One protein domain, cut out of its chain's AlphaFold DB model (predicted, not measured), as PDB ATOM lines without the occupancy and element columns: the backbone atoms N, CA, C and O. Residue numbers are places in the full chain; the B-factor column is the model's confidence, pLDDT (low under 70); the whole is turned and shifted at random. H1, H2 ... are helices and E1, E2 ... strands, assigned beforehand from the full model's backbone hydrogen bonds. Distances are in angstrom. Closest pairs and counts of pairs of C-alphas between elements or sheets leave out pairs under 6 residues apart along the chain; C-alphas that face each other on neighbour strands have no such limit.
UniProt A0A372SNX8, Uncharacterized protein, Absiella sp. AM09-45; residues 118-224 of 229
ATOM      1  N   PRO A 118     155.300 179.781 198.171       89.94
ATOM      2  CA  PRO A 118     156.532 179.033 197.968       89.94
ATOM      3  C   PRO A 118     157.503 179.812 197.090       89.94
ATOM      4  O   PRO A 118     157.111 180.349 196.053       89.94
ATOM      5  N   LEU A 119     158.781 179.842 197.472       87.50
ATOM      6  CA  LEU A 119     159.808 180.567 196.720       87.50
ATOM      7  C   LEU A 119     159.961 180.025 195.295       87.50
ATOM      8  O   LEU A 119     160.154 180.793 194.359       87.50
ATOM      9  N   SER A 120     159.751 178.719 195.120       86.75
ATOM     10  CA  SER A 120     159.746 178.045 193.817       86.75
ATOM     11  C   SER A 120     158.647 178.520 192.860       86.75
ATOM     12  O   SER A 120     158.707 178.216 191.670       86.75
ATOM     13  N   SER A 121     157.635 179.248 193.347       88.44
ATOM     14  CA  SER A 121     156.596 179.818 192.482       88.44
ATOM     15  C   SER A 121     157.019 181.108 191.778       88.44
ATOM     16  O   SER A 121     156.374 181.490 190.797       88.44
ATOM     17  N   PHE A 122     158.092 181.759 192.236       89.88
ATOM     18  CA  PHE A 122     158.581 182.998 191.644       89.88
ATOM     19  C   PHE A 122     159.533 182.713 190.483       89.88
ATOM     20  O   PHE A 122     160.450 181.904 190.586       89.88
ATOM     21  N   THR A 123     159.330 183.403 189.361       87.69
ATOM     22  CA  THR A 123     160.148 183.243 188.146       87.69
ATOM     23  C   THR A 123     161.312 184.230 188.077       87.69
ATOM     24  O   THR A 123     162.199 184.085 187.241       87.69
ATOM     25  N   GLY A 124     161.300 185.258 188.924       91.38
ATOM     26  CA  GLY A 124     162.308 186.311 188.978       91.38
ATOM     27  C   GLY A 124     161.842 187.464 189.856       91.38
ATOM     28  O   GLY A 124     160.743 187.431 190.415       91.38
ATOM     29  N   GLY A 125     162.658 188.504 189.957       92.19
ATOM     30  CA  GLY A 125     162.311 189.709 190.687       92.19
ATOM     31  C   GLY A 125     162.974 190.956 190.126       92.19
ATOM     32  O   GLY A 125     163.857 190.895 189.277       92.19
ATOM     33  N   LYS A 126     162.527 192.109 190.607       93.12
ATOM     34  CA  LYS A 126     163.078 193.417 190.281       93.12
ATOM     35  C   LYS A 126     163.217 194.238 191.546       93.12
ATOM     36  O   LYS A 126     162.220 194.482 192.232       93.12
ATOM     37  N   PHE A 127     164.425 194.706 191.819       91.56
ATOM     38  CA  PHE A 127     164.673 195.663 192.883       91.56
ATOM     39  C   PHE A 127     164.620 197.075 192.311       91.56
ATOM     40  O   PHE A 127     165.336 197.424 191.383       91.56
ATOM     41  N   SER A 128     163.687 197.885 192.795       88.75
ATOM     42  CA  SER A 128     163.413 199.208 192.240       88.75
ATOM     43  C   SER A 128     163.129 200.219 193.337       88.75
ATOM     44  O   SER A 128     162.950 199.863 194.501       88.75
ATOM     45  N   VAL A 129     163.083 201.493 192.957       85.50
ATOM     46  CA  VAL A 129     162.806 202.591 193.874       85.50
ATOM     47  C   VAL A 129     161.651 203.415 193.335       85.50
ATOM     48  O   VAL A 129     161.655 203.832 192.176       85.50
ATOM     49  N   ASP A 130     160.667 203.659 194.192       81.56
ATOM     50  CA  ASP A 130     159.582 204.594 193.928       81.56
ATOM     51  C   ASP A 130     159.900 205.941 194.580       81.56
ATOM     52  O   ASP A 130     160.174 206.005 195.780       81.56
ATOM     53  N   ARG A 131     159.852 207.015 193.779       79.56
ATOM     54  CA  ARG A 131     159.981 208.401 194.237       79.56
ATOM     55  C   ARG A 131     158.600 209.012 194.448       79.56
ATOM     56  O   ARG A 131     157.803 209.060 193.510       79.56
ATOM     57  N   HIS A 132     158.362 209.548 195.637       75.88
ATOM     58  CA  HIS A 132     157.102 210.193 196.014       75.88
ATOM     59  C   HIS A 132     157.231 211.714 196.031       75.88
ATOM     60  O   HIS A 132     158.312 212.263 196.272       75.88
ATOM     61  N   ALA A 133     156.109 212.407 195.831       67.00
ATOM     62  CA  ALA A 133     155.997 213.826 196.147       67.00
ATOM     63  C   ALA A 133     156.079 213.994 197.676       67.00
ATOM     64  O   ALA A 133     155.087 213.864 198.387       67.00
ATOM     65  N   GLY A 134     157.292 214.181 198.200       58.47
ATOM     66  CA  GLY A 134     157.528 214.233 199.643       58.47
ATOM     67  C   GLY A 134     156.682 215.304 200.336       58.47
ATOM     68  O   GLY A 134     156.694 216.465 199.933       58.47
ATOM     69  N   SER A 135     155.996 214.920 201.412       55.41
ATOM     70  CA  SER A 135     155.404 215.835 202.393       55.41
ATOM     71  C   SER A 135     156.094 215.652 203.751       55.41
ATOM     72  O   SER A 135     156.921 214.752 203.918       55.41
ATOM     73  N   TRP A 136     155.833 216.546 204.709       44.75
ATOM     74  CA  TRP A 136     156.474 216.508 206.029       44.75
ATOM     75  C   TRP A 136     156.350 215.118 206.681       44.75
ATOM     76  O   TRP A 136     155.255 214.573 206.763       44.75
ATOM     77  N   ALA A 137     157.484 214.578 207.144       48.59
ATOM     78  CA  ALA A 137     157.658 213.262 207.779       48.59
ATOM     79  C   ALA A 137     157.573 212.002 206.886       48.59
ATOM     80  O   ALA A 137     157.781 210.908 207.410       48.59
ATOM     81  N   TYR A 138     157.359 212.119 205.569       57.09
ATOM     82  CA  TYR A 138     157.353 210.968 204.652       57.09
ATOM     83  C   TYR A 138     158.709 210.782 203.963       57.09
ATOM     84  O   TYR A 138     159.283 211.742 203.439       57.09
ATOM     85  N   SER A 139     159.206 209.540 203.896       62.69
ATOM     86  CA  SER A 139     160.350 209.229 203.031       62.69
ATOM     87  C   SER A 139     160.026 209.562 201.572       62.69
ATOM     88  O   SER A 139     159.005 209.132 201.033       62.69
ATOM     89  N   ARG A 140     160.930 210.291 200.907       72.62
ATOM     90  CA  ARG A 140     160.824 210.604 199.470       72.62
ATOM     91  C   ARG A 140     161.006 209.377 198.582       72.62
ATOM     92  O   ARG A 140     160.594 209.416 197.426       72.62
ATOM     93  N   TYR A 141     161.596 208.309 199.118       78.62
ATOM     94  CA  TYR A 141     161.923 207.100 198.376       78.62
ATOM     95  C   TYR A 141     161.461 205.847 199.123       78.62
ATOM     96  O   TYR A 141     161.725 205.682 200.317       78.62
ATOM     97  N   THR A 142     160.799 204.938 198.410       79.56
ATOM     98  CA  THR A 142     160.468 203.594 198.900       79.56
ATOM     99  C   THR A 142     161.232 202.567 198.089       79.56
ATOM    100  O   THR A 142     161.159 202.578 196.859       79.56
ATOM    101  N   TYR A 143     161.944 201.668 198.766       85.69
ATOM    102  CA  TYR A 143     162.614 200.556 198.104       85.69
ATOM    103  C   TYR A 143     161.616 199.420 197.933       85.69
ATOM    104  O   TYR A 143     160.891 199.067 198.866       85.69
ATOM    105  N   LEU A 144     161.554 198.871 196.729       87.88
ATOM    106  CA  LEU A 144     160.535 197.919 196.330       87.88
ATOM    107  C   LEU A 144     161.185 196.729 195.637       87.88
ATOM    108  O   LEU A 144     161.714 196.858 194.531       87.88
ATOM    109  N   LEU A 145     161.079 195.561 196.261       90.44
ATOM    110  CA  LEU A 145     161.369 194.289 195.621       90.44
ATOM    111  C   LEU A 145     160.066 193.729 195.049       90.44
ATOM    112  O   LEU A 145     159.163 193.357 195.790       90.44
ATOM    113  N   THR A 146     159.948 193.693 193.727       91.06
ATOM    114  CA  THR A 146     158.811 193.073 193.038       91.06
ATOM    115  C   THR A 146     159.206 191.662 192.637       91.06
ATOM    116  O   THR A 146     160.152 191.504 191.879       91.06
ATOM    117  N   LEU A 147     158.508 190.652 193.143       91.44
ATOM    118  CA  LEU A 147     158.671 189.256 192.759       91.44
ATOM    119  C   LEU A 147     157.608 188.897 191.721       91.44
ATOM    120  O   LEU A 147     156.425 189.199 191.898       91.44
ATOM    121  N   TYR A 148     158.032 188.269 190.632       90.81
ATOM    122  CA  TYR A 148     157.154 187.886 189.536       90.81
ATOM    123  C   TYR A 148     156.661 186.457 189.733       90.81
ATOM    124  O   TYR A 148     157.458 185.524 189.836       90.81
ATOM    125  N   GLN A 149     155.344 186.295 189.746       88.19
ATOM    126  CA  GLN A 149     154.656 185.013 189.683       88.19
ATOM    127  C   GLN A 149     153.824 184.980 188.395       88.19
ATOM    128  O   GLN A 149     153.463 186.028 187.866       88.19
ATOM    129  N   LYS A 150     153.532 183.784 187.863       79.81
ATOM    130  CA  LYS A 150     152.936 183.601 186.519       79.81
ATOM    131  C   LYS A 150     151.782 184.559 186.195       79.81
ATOM    132  O   LYS A 150     151.770 185.130 185.112       79.81
ATOM    133  N   ASP A 151     150.866 184.746 187.144       79.75
ATOM    134  CA  ASP A 151     149.631 185.507 186.931       79.75
ATOM    135  C   ASP A 151     149.557 186.805 187.755       79.75
ATOM    136  O   ASP A 151     148.568 187.533 187.665       79.75
ATOM    137  N   HIS A 152     150.561 187.103 188.591       83.94
ATOM    138  CA  HIS A 152     150.548 188.288 189.454       83.94
ATOM    139  C   HIS A 152     151.938 188.707 189.952       83.94
ATOM    140  O   HIS A 152     152.882 187.925 190.011       83.94
ATOM    141  N   GLU A 153     152.048 189.972 190.355       87.62
ATOM    142  CA  GLU A 153     153.252 190.538 190.961       87.62
ATOM    143  C   GLU A 153     153.094 190.630 192.480       87.62
ATOM    144  O   GLU A 153     152.151 191.250 192.980       87.62
ATOM    145  N   VAL A 154     154.055 190.080 193.220       87.56
ATOM    146  CA  VAL A 154     154.136 190.233 194.674       87.56
ATOM    147  C   VAL A 154     155.120 191.347 194.994       87.56
ATOM    148  O   VAL A 154     156.317 191.248 194.746       87.56
ATOM    149  N   LYS A 155     154.612 192.438 195.558       88.88
ATOM    150  CA  LYS A 155     155.414 193.613 195.906       88.88
ATOM    151  C   LYS A 155     155.829 193.553 197.364       88.88
ATOM    152  O   LYS A 155     154.965 193.480 198.232       88.88
ATOM    153  N   LEU A 156     157.128 193.621 197.626       87.75
ATOM    154  CA  LEU A 156     157.717 193.676 198.956       87.75
ATOM    155  C   LEU A 156     158.355 195.053 199.177       87.75
ATOM    156  O   LEU A 156     159.381 195.382 198.581       87.75
ATOM    157  N   ALA A 157     157.728 195.876 200.011       85.94
ATOM    158  CA  ALA A 157     158.223 197.201 200.361       85.94
ATOM    159  C   ALA A 157     159.233 197.105 201.510       85.94
ATOM    160  O   ALA A 157     158.971 196.466 202.535       85.94
ATOM    161  N   ILE A 158     160.382 197.754 201.339       83.94
ATOM    162  CA  ILE A 158     161.475 197.765 202.307       83.94
ATOM    163  C   ILE A 158     161.677 199.194 202.806       83.94
ATOM    164  O   ILE A 158     161.876 200.117 202.015       83.94
ATOM    165  N   ASN A 159     161.642 199.356 204.130       77.81
ATOM    166  CA  ASN A 159     161.842 200.642 204.782       77.81
ATOM    167  C   ASN A 159     163.312 200.803 205.201       77.81
ATOM    168  O   ASN A 159     163.698 200.211 206.208       77.81
ATOM    169  N   PRO A 160     164.147 201.564 204.473       74.50
ATOM    170  CA  PRO A 160     165.517 201.859 204.902       74.50
ATOM    171  C   PRO A 160     165.563 202.671 206.211       74.50
ATOM    172  O   PRO A 160     164.698 203.506 206.438       74.50
ATOM    173  N   MET A 161     166.581 202.456 207.053       73.31
ATOM    174  CA  MET A 161     166.867 203.285 208.243       73.31
ATOM    175  C   MET A 161     167.310 204.703 207.877       73.31
ATOM    176  O   MET A 161     166.977 205.656 208.574       73.31
ATOM    177  N   ASP A 162     168.041 204.828 206.771       66.19
ATOM    178  CA  ASP A 162     168.678 206.079 206.343       66.19
ATOM    179  C   ASP A 162     167.685 207.068 205.708       66.19
ATOM    180  O   ASP A 162     168.037 208.189 205.348       66.19
ATOM    181  N   ASN A 163     166.431 206.649 205.552       61.47
ATOM    182  CA  ASN A 163     165.338 207.422 204.983       61.47
ATOM    183  C   ASN A 163     164.206 207.406 206.018       61.47
ATOM    184  O   ASN A 163     163.970 206.380 206.643       61.47
ATOM    185  N   GLY A 164     163.558 208.552 206.249       55.44
ATOM    186  CA  GLY A 164     162.604 208.743 207.351       55.44
ATOM    187  C   GLY A 164     161.405 207.775 207.376       55.44
ATOM    188  O   GLY A 164     161.322 206.795 206.640       55.44
ATOM    189  N   VAL A 165     160.420 208.062 208.231       48.19
ATOM    190  CA  VAL A 165     159.261 207.175 208.430       48.19
ATOM    191  C   VAL A 165     158.511 206.940 207.110       48.19
ATOM    192  O   VAL A 165     158.052 207.868 206.444       48.19
ATOM    193  N   LEU A 166     158.389 205.672 206.719       54.84
ATOM    194  CA  LEU A 166     157.611 205.240 205.562       54.84
ATOM    195  C   LEU A 166     156.218 204.817 206.016       54.84
ATOM    196  O   LEU A 166     156.058 203.832 206.738       54.84
ATOM    197  N   LEU A 167     155.204 205.532 205.538       49.09
ATOM    198  CA  LEU A 167     153.850 205.003 205.471       49.09
ATOM    199  C   LEU A 167     153.709 204.304 204.112       49.09
ATOM    200  O   LEU A 167     154.020 204.925 203.094       49.09
ATOM    201  N   PRO A 168     153.299 203.023 204.059       47.34
ATOM    202  CA  PRO A 168     153.132 202.313 202.798       47.34
ATOM    203  C   PRO A 168     152.043 203.002 201.970       47.34
ATOM    204  O   PRO A 168     150.848 202.838 202.212       47.34
ATOM    205  N   ALA A 169     152.458 203.814 201.002       39.38
ATOM    206  CA  ALA A 169     151.553 204.523 200.118       39.38
ATOM    207  C   ALA A 169     151.010 203.560 199.048       39.38
ATOM    208  O   ALA A 169     151.716 203.173 198.120       39.38
ATOM    209  N   GLY A 170     149.745 203.162 199.210       47.47
ATOM    210  CA  GLY A 170     148.749 202.971 198.143       47.47
ATOM    211  C   GLY A 170     148.948 201.903 197.056       47.47
ATOM    212  O   GLY A 170     147.992 201.620 196.341       47.47
ATOM    213  N   ARG A 171     150.122 201.285 196.894       53.12
ATOM    214  CA  ARG A 171     150.401 200.383 195.754       53.12
ATOM    215  C   ARG A 171     150.048 198.913 195.949       53.12
ATOM    216  O   ARG A 171     150.232 198.126 195.019       53.12
ATOM    217  N   GLY A 172     149.543 198.555 197.128       61.59
ATOM    218  CA  GLY A 172     149.410 197.157 197.525       61.59
ATOM    219  C   GLY A 172     150.777 196.477 197.676       61.59
ATOM    220  O   GLY A 172     151.817 197.026 197.313       61.59
ATOM    221  N   GLY A 173     150.772 195.280 198.254       77.31
ATOM    222  CA  GLY A 173     151.985 194.533 198.587       77.31
ATOM    223  C   GLY A 173     152.218 194.400 200.090       77.31
ATOM    224  O   GLY A 173     151.405 194.836 200.910       77.31
ATOM    225  N   PHE A 174     153.334 193.762 200.433       85.50
ATOM    226  CA  PHE A 174     153.720 193.413 201.790       85.50
ATOM    227  C   PHE A 174     154.918 194.235 202.251       85.50
ATOM    228  O   PHE A 174     155.898 194.384 201.533       85.50
ATOM    229  N   VAL A 175     154.862 194.767 203.463       82.88
ATOM    230  CA  VAL A 175     155.940 195.567 204.048       82.88
ATOM    231  C   VAL A 175     156.831 194.675 204.907       82.88
ATOM    232  O   VAL A 175     156.337 193.910 205.741       82.88
ATOM    233  N   PHE A 176     158.148 194.802 204.749       81.44
ATOM    234  CA  PHE A 176     159.096 194.288 205.731       81.44
ATOM    235  C   PHE A 176     158.991 195.111 207.014       81.44
ATOM    236  O   PHE A 176     159.242 196.314 207.013       81.44
ATOM    237  N   SER A 177     158.626 194.470 208.124       72.88
ATOM    238  CA  SER A 177     158.446 195.174 209.393       72.88
ATOM    239  C   SER A 177     159.754 195.789 209.910       72.88
ATOM    240  O   SER A 177     160.800 195.123 209.919       72.88
ATOM    241  N   GLY A 178     159.651 197.012 210.435       73.25
ATOM    242  CA  GLY A 178     160.767 197.774 211.002       73.25
ATOM    243  C   GLY A 178     161.630 198.469 209.950       73.25
ATOM    244  O   GLY A 178     161.437 198.294 208.749       73.25
ATOM    245  N   TYR A 179     162.589 199.265 210.418       75.81
ATOM    246  CA  TYR A 179     163.603 199.854 209.550       75.81
ATOM    247  C   TYR A 179     164.714 198.844 209.259       75.81
ATOM    248  O   TYR A 179     165.047 198.020 210.113       75.81
ATOM    249  N   LYS A 180     165.267 198.906 208.051       82.25
ATOM    250  CA  LYS A 180     166.320 198.026 207.544       82.25
ATOM    251  C   LYS A 180     167.573 198.834 207.256       82.25
ATOM    252  O   LYS A 180     167.511 199.851 206.564       82.25
ATOM    253  N   SER A 181     168.696 198.396 207.801       85.25
ATOM    254  CA  SER A 181     170.003 198.946 207.451       85.25
ATOM    255  C   SER A 181     170.358 198.620 205.995       85.25
ATOM    256  O   SER A 181     169.730 197.770 205.357       85.25
ATOM    257  N   ARG A 182     171.394 199.269 205.455       86.00
ATOM    258  CA  ARG A 182     171.930 198.937 204.121       86.00
ATOM    259  C   ARG A 182     172.323 197.465 204.024       86.00
ATOM    260  O   ARG A 182     172.013 196.812 203.032       86.00
ATOM    261  N   GLU A 183     172.947 196.946 205.079       86.62
ATOM    262  CA  GLU A 183     173.340 195.545 205.180       86.62
ATOM    263  C   GLU A 183     172.120 194.620 205.144       86.62
ATOM    264  O   GLU A 183     172.097 193.695 204.335       86.62
ATOM    265  N   ASP A 184     171.072 194.915 205.923       87.06
ATOM    266  CA  ASP A 184     169.821 194.145 205.897       87.06
ATOM    267  C   ASP A 184     169.213 194.091 204.491       87.06
ATOM    268  O   ASP A 184     168.742 193.043 204.059       87.06
ATOM    269  N   ILE A 185     169.220 195.210 203.762       87.62
ATOM    270  CA  ILE A 185     168.642 195.289 202.412       87.62
ATOM    271  C   ILE A 185     169.444 194.425 201.433       87.62
ATOM    272  O   ILE A 185     168.857 193.621 200.707       87.62
ATOM    273  N   CYS A 186     170.775 194.544 201.440       89.19
ATOM    274  CA  CYS A 186     171.661 193.702 200.630       89.19
ATOM    275  C   CYS A 186     171.472 192.214 200.946       89.19
ATOM    276  O   CYS A 186     171.426 191.374 200.048       89.19
ATOM    277  N   ASN A 187     171.318 191.902 202.228       88.94
ATOM    278  CA  ASN A 187     171.074 190.565 202.732       88.94
ATOM    279  C   ASN A 187     169.723 190.006 202.242       88.94
ATOM    280  O   ASN A 187     169.682 188.878 201.752       88.94
ATOM    281  N   ILE A 188     168.648 190.805 202.244       89.06
ATOM    282  CA  ILE A 188     167.360 190.411 201.646       89.06
ATOM    283  C   ILE A 188     167.534 190.055 200.166       89.06
ATOM    284  O   ILE A 188     167.033 189.021 199.734       89.06
ATOM    285  N   MET A 189     168.247 190.874 199.385       90.81
ATOM    286  CA  MET A 189     168.454 190.585 197.957       90.81
ATOM    287  C   MET A 189     169.230 189.278 197.765       90.81
ATOM    288  O   MET A 189     168.785 188.392 197.035       90.81
ATOM    289  N   LYS A 190     170.336 189.116 198.499       88.81
ATOM    290  CA  LYS A 190     171.173 187.910 198.459       88.81
ATOM    291  C   LYS A 190     170.389 186.649 198.829       88.81
ATOM    292  O   LYS A 190     170.609 185.601 198.229       88.81
ATOM    293  N   PHE A 191     169.475 186.737 199.797       89.56
ATOM    294  CA  PHE A 191     168.602 185.624 200.168       89.56
ATOM    295  C   PHE A 191     167.807 185.120 198.957       89.56
ATOM    296  O   PHE A 191     167.841 183.930 198.658       89.56
ATOM    297  N   PHE A 192     167.140 186.008 198.224       88.50
ATOM    298  CA  PHE A 192     166.350 185.622 197.053       88.50
ATOM    299  C   PHE A 192     167.223 185.101 195.900       88.50
ATOM    300  O   PHE A 192     166.860 184.111 195.264       88.50
ATOM    301  N   GLU A 193     168.403 185.684 195.681       86.69
ATOM    302  CA  GLU A 193     169.359 185.198 194.674       86.69
ATOM    303  C   GLU A 193     169.847 183.768 194.961       86.69
ATOM    304  O   GLU A 193     169.900 182.942 194.048       86.69
ATOM    305  N   ILE A 194     170.154 183.444 196.227       87.62
ATOM    306  CA  ILE A 194     170.548 182.084 196.648       87.62
ATOM    307  C   ILE A 194     169.436 181.072 196.346       87.62
ATOM    308  O   ILE A 194     169.717 179.944 195.941       87.62
ATOM    309  N   HIS A 195     168.176 181.493 196.461       84.25
ATOM    310  CA  HIS A 195     167.000 180.679 196.143       84.25
ATOM    311  C   HIS A 195     166.630 180.712 194.649       84.25
ATOM    312  O   HIS A 195     165.486 180.459 194.283       84.25
ATOM    313  N   GLN A 196     167.608 180.989 193.778       81.56
ATOM    314  CA  GLN A 196     167.497 180.976 192.313       81.56
ATOM    315  C   GLN A 196     166.516 182.006 191.730       81.56
ATOM    316  O   GLN A 196     166.151 181.923 190.554       81.56
ATOM    317  N   ILE A 197     166.123 183.016 192.507       85.94
ATOM    318  CA  ILE A 197     165.308 184.122 192.013       85.94
ATOM    319  C   ILE A 197     166.257 185.188 191.478       85.94
ATOM    320  O   ILE A 197     166.912 185.903 192.235       85.94
ATOM    321  N   LYS A 198     166.333 185.306 190.151       88.31
ATOM    322  CA  LYS A 198     167.123 186.358 189.507       88.31
ATOM    323  C   LYS A 198     166.498 187.724 189.796       88.31
ATOM    324  O   LYS A 198     165.346 187.948 189.424       88.31
ATOM    325  N   ILE A 199     167.257 188.620 190.423       90.44
ATOM    326  CA  ILE A 199     166.837 189.994 190.704       90.44
ATOM    327  C   ILE A 199     167.437 190.933 189.662       90.44
ATOM    328  O   ILE A 199     168.653 191.074 189.563       90.44
ATOM    329  N   ASP A 200     166.577 191.615 188.915       91.50
ATOM    330  CA  ASP A 200     166.983 192.726 188.063       91.50
ATOM    331  C   ASP A 200     167.081 194.013 188.897       91.50
ATOM    332  O   ASP A 200     166.111 194.433 189.536       91.50
ATOM    333  N   ASP A 201     168.237 194.670 188.858       89.38
ATOM    334  CA  ASP A 201     168.503 195.933 189.550       89.38
ATOM    335  C   ASP A 201     168.842 197.040 188.529       89.38
ATOM    336  O   ASP A 201     170.011 197.325 188.268       89.38
ATOM    337  N   PRO A 202     167.830 197.661 187.892       87.25
ATOM    338  CA  PRO A 202     168.026 198.629 186.808       87.25
ATOM    339  C   PRO A 202     168.751 199.909 187.237       87.25
ATOM    340  O   PRO A 202     169.156 200.692 186.381       87.25
ATOM    341  N   TYR A 203     168.855 200.151 188.542       86.81
ATOM    342  CA  TYR A 203     169.463 201.343 189.113       86.81
ATOM    343  C   TYR A 203     170.766 201.029 189.850       86.81
ATOM    344  O   TYR A 203     171.282 201.924 190.503       86.81
ATOM    345  N   TYR A 204     171.281 199.794 189.776       89.31
ATOM    346  CA  TYR A 204     172.495 199.355 190.481       89.31
ATOM    347  C   TYR A 204     172.486 199.707 191.985       89.31
ATOM    348  O   TYR A 204     173.518 200.002 192.597       89.31
ATOM    349  N   MET A 205     171.297 199.681 192.591       88.62
ATOM    350  CA  MET A 205     171.063 200.012 193.992       88.62
ATOM    351  C   MET A 205     171.790 199.069 194.942       88.62
ATOM    352  O   MET A 205     172.241 199.507 195.996       88.62
ATOM    353  N   ILE A 206     171.906 197.786 194.603       88.38
ATOM    354  CA  ILE A 206     172.593 196.787 195.425       88.38
ATOM    355  C   ILE A 206     174.074 197.149 195.556       88.38
ATOM    356  O   ILE A 206     174.628 197.108 196.655       88.38
ATOM    357  N   ASP A 207     174.712 197.549 194.457       89.44
ATOM    358  CA  ASP A 207     176.121 197.944 194.463       89.44
ATOM    359  C   ASP A 207     176.321 199.287 195.169       89.44
ATOM    360  O   ASP A 207     177.252 199.434 195.965       89.44
ATOM    361  N   ALA A 208     175.393 200.230 194.973       88.50
ATOM    362  CA  ALA A 208     175.382 201.481 195.719       88.50
ATOM    363  C   ALA A 208     175.244 201.241 197.233       88.50
ATOM    364  O   ALA A 208     175.984 201.819 198.027       88.50
ATOM    365  N   LEU A 209     174.351 200.341 197.657       88.00
ATOM    366  CA  LEU A 209     174.118 200.022 199.068       88.00
ATOM    367  C   LEU A 209     175.322 199.350 199.738       88.00
ATOM    368  O   LEU A 209     175.554 199.623 200.916       88.00
ATOM    369  N   LYS A 210     176.092 198.533 199.004       89.25
ATOM    370  CA  LYS A 210     177.326 197.887 199.493       89.25
ATOM    371  C   LYS A 210     178.472 198.870 199.732       89.25
ATOM    372  O   LYS A 210     179.334 198.582 200.556       89.25
ATOM    373  N   ASN A 211     178.508 199.992 199.013       89.00
ATOM    374  CA  ASN A 211     179.564 200.986 199.165       89.00
ATOM    375  C   ASN A 211     179.193 202.021 200.251       89.00
ATOM    376  O   ASN A 211     178.295 202.836 200.021       89.00
ATOM    377  N   PRO A 212     179.873 202.036 201.414       84.38
ATOM    378  CA  PRO A 212     179.544 202.950 202.507       84.38
ATOM    379  C   PRO A 212     179.802 204.424 202.166       84.38
ATOM    380  O   PRO A 212     179.150 205.290 202.745       84.38
ATOM    381  N   ASP A 213     180.686 204.712 201.206       88.25
ATOM    382  CA  ASP A 213     181.038 206.080 200.808       88.25
ATOM    383  C   ASP A 213     179.922 206.755 199.995       88.25
ATOM    384  O   ASP A 213     179.881 207.979 199.861       88.25
ATOM    385  N   ILE A 214     178.992 205.967 199.444       85.06
ATOM    386  CA  ILE A 214     177.873 206.488 198.662       85.06
ATOM    387  C   ILE A 214     176.757 206.925 199.606       85.06
ATOM    388  O   ILE A 214     176.133 206.101 200.283       85.06
ATOM    389  N   VAL A 215     176.437 208.216 199.586       85.56
ATOM    390  CA  VAL A 215     175.239 208.761 200.229       85.56
ATOM    391  C   VAL A 215     174.021 208.412 199.371       85.56
ATOM    392  O   VAL A 215     173.833 208.955 198.283       85.56
ATOM    393  N   MET A 216     173.178 207.490 199.853       84.44
ATOM    394  CA  MET A 216     172.063 206.947 199.060       84.44
ATOM    395  C   MET A 216     171.070 208.013 198.599       84.44
ATOM    396  O   MET A 216     170.533 207.907 197.504       84.44
ATOM    397  N   TYR A 217     170.824 209.041 199.409       80.31
ATOM    398  CA  TYR A 217     169.916 210.120 199.030       80.31
ATOM    399  C   TYR A 217     170.411 210.879 197.786       80.31
ATOM    400  O   TYR A 217     169.659 211.036 196.824       80.31
ATOM    401  N   ASP A 218     171.685 211.275 197.773       83.25
ATOM    402  CA  ASP A 218     172.298 211.997 196.653       83.25
ATOM    403  C   ASP A 218     172.373 211.113 195.405       83.25
ATOM    404  O   ASP A 218     172.082 211.559 194.292       83.25
ATOM    405  N   TYR A 219     172.681 209.827 195.601       87.00
ATOM    406  CA  TYR A 219     172.651 208.837 194.533       87.00
ATOM    407  C   TYR A 219     171.263 208.749 193.884       87.00
ATOM    408  O   TYR A 219     171.145 208.868 192.666       87.00
ATOM    409  N   LEU A 220     170.198 208.624 194.678       85.06
ATOM    410  CA  LEU A 220     168.825 208.521 194.177       85.06
ATOM    411  C   LEU A 220     168.340 209.781 193.452       85.06
ATOM    412  O   LEU A 220     167.631 209.670 192.449       85.06
ATOM    413  N   GLU A 221     168.732 210.969 193.918       83.62
ATOM    414  CA  GLU A 221     168.434 212.224 193.218       83.62
ATOM    415  C   GLU A 221     169.153 212.297 191.858       83.62
ATOM    416  O   GLU A 221     168.564 212.775 190.883       83.62
ATOM    417  N   SER A 222     170.371 211.748 191.750       85.69
ATOM    418  CA  SER A 222     171.125 211.705 190.485       85.69
ATOM    419  C   SER A 222     170.485 210.811 189.412       85.69
ATOM    420  O   SER A 222     170.663 211.045 188.219       85.69
ATOM    421  N   LEU A 223     169.683 209.820 189.817       84.88
ATOM    422  CA  LEU A 223     169.027 208.873 188.908       84.88
ATOM    423  C   LEU A 223     167.810 209.463 188.174       84.88
ATOM    424  O   LEU A 223     167.189 208.771 187.365       84.88
ATOM    425  N   HIS A 224     167.434 210.717 188.463       77.69
ATOM    426  CA  HIS A 224     166.300 211.425 187.850       77.69
ATOM    427  C   HIS A 224     164.999 210.598 187.806       77.69
ATOM    428  O   HIS A 224     164.221 210.659 186.848       77.69
TER     429      HIS A 224
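What this domain is: This is residues 118 to 224 of the 229 residues of an uncharacterized protein of Absiella sp. AM09-45 (UniProt A0A372SNX8). A strongly twisted sheet of three long strands, E1, E2 and E3, is covered on one face by the helix H1, which runs lengthwise over E2. Two short helices, H2 and H3, follow near the first-residue end of H1, while a long loop, residues 159 to 181, leads from E3 to H1, with residues 174 to 175 pairing beside E3. The 107 printed residues hold three strands and then three helices, E1 E2 E3 H1 H2 H3, and the sheet has the order E1, E2, E3, antiparallel throughout. The class is mixed, helices and strands, with under half of the residues in named elements. The whole is compact, with a radius of gyration of the C-alphas of 13.6 A and spans of 39 by 31 by 26 A.

Where its parts are: E1, residues 122 to 132, begins with C-alpha 122 at (158.581, 182.998, 191.644) and is 27.6 A long. E2, residues 141 to 149, measures 24.8 A, and E3, residues 152 to 158, measures 19.3 A. H1, residues 182 to 194, is 18.5 A long and begins with C-alpha 182 at (171.930, 198.937, 204.121). H2, residues 205 to 210, measures 8.6 A. H3, residues 216 to 222, measures 9.9 A and ends with C-alpha 222 at (171.125, 211.705, 190.485).

How they stand to each other: E1, E2 and E3 form a meander, each strand the antiparallel neighbour of the one before, with E1 and E3 as edge strands. In the hairpin E1 and E2, N 126 and O 146 are 2.8 A apart, within hydrogen-bond range. In the hairpin E2 and E3, N 147 and O 154 are 2.8 A apart, also within range. Short parallel pairings join residues 199 to 200 to residues 125 to 126 of E1, and residues 174 to 175 to residues 156 to 157 of E3. H1 is on the sheet, making two layers, at a height over the sheet of 10.2 A; it lies over E2 and runs along the strands, at 9 degrees to E2 on the local plane. H1 and H2 touch at a steep tilt of 64 degrees, opposite ways; their closest C-alphas, of Arg 182 and Leu 209, are 5.6 A apart. H2 and H3, a helical hairpin, only just touch, with 3 pairs of C-alphas within 8 A, the closest being those of Ala 208 and Met 216 at 7.2 A. H2 only grazes the sheet with residues 205 to 206, and H3 only grazes it with residues 217 to 221. H1 and H3 are apart. In H1, H2 and H3 every O i to N i+4 pair is within hydrogen-bond range.

The domain as a whole: The C-alphas farthest apart, of Ser 120 and Trp 136, are 40.5 A from each other. The printed part has no cut, and the link from E3 to H1, 23 residues, is long. The mean pLDDT of the printed part is 80.3, and residues 133 to 139 and 162 to 172 are under 70.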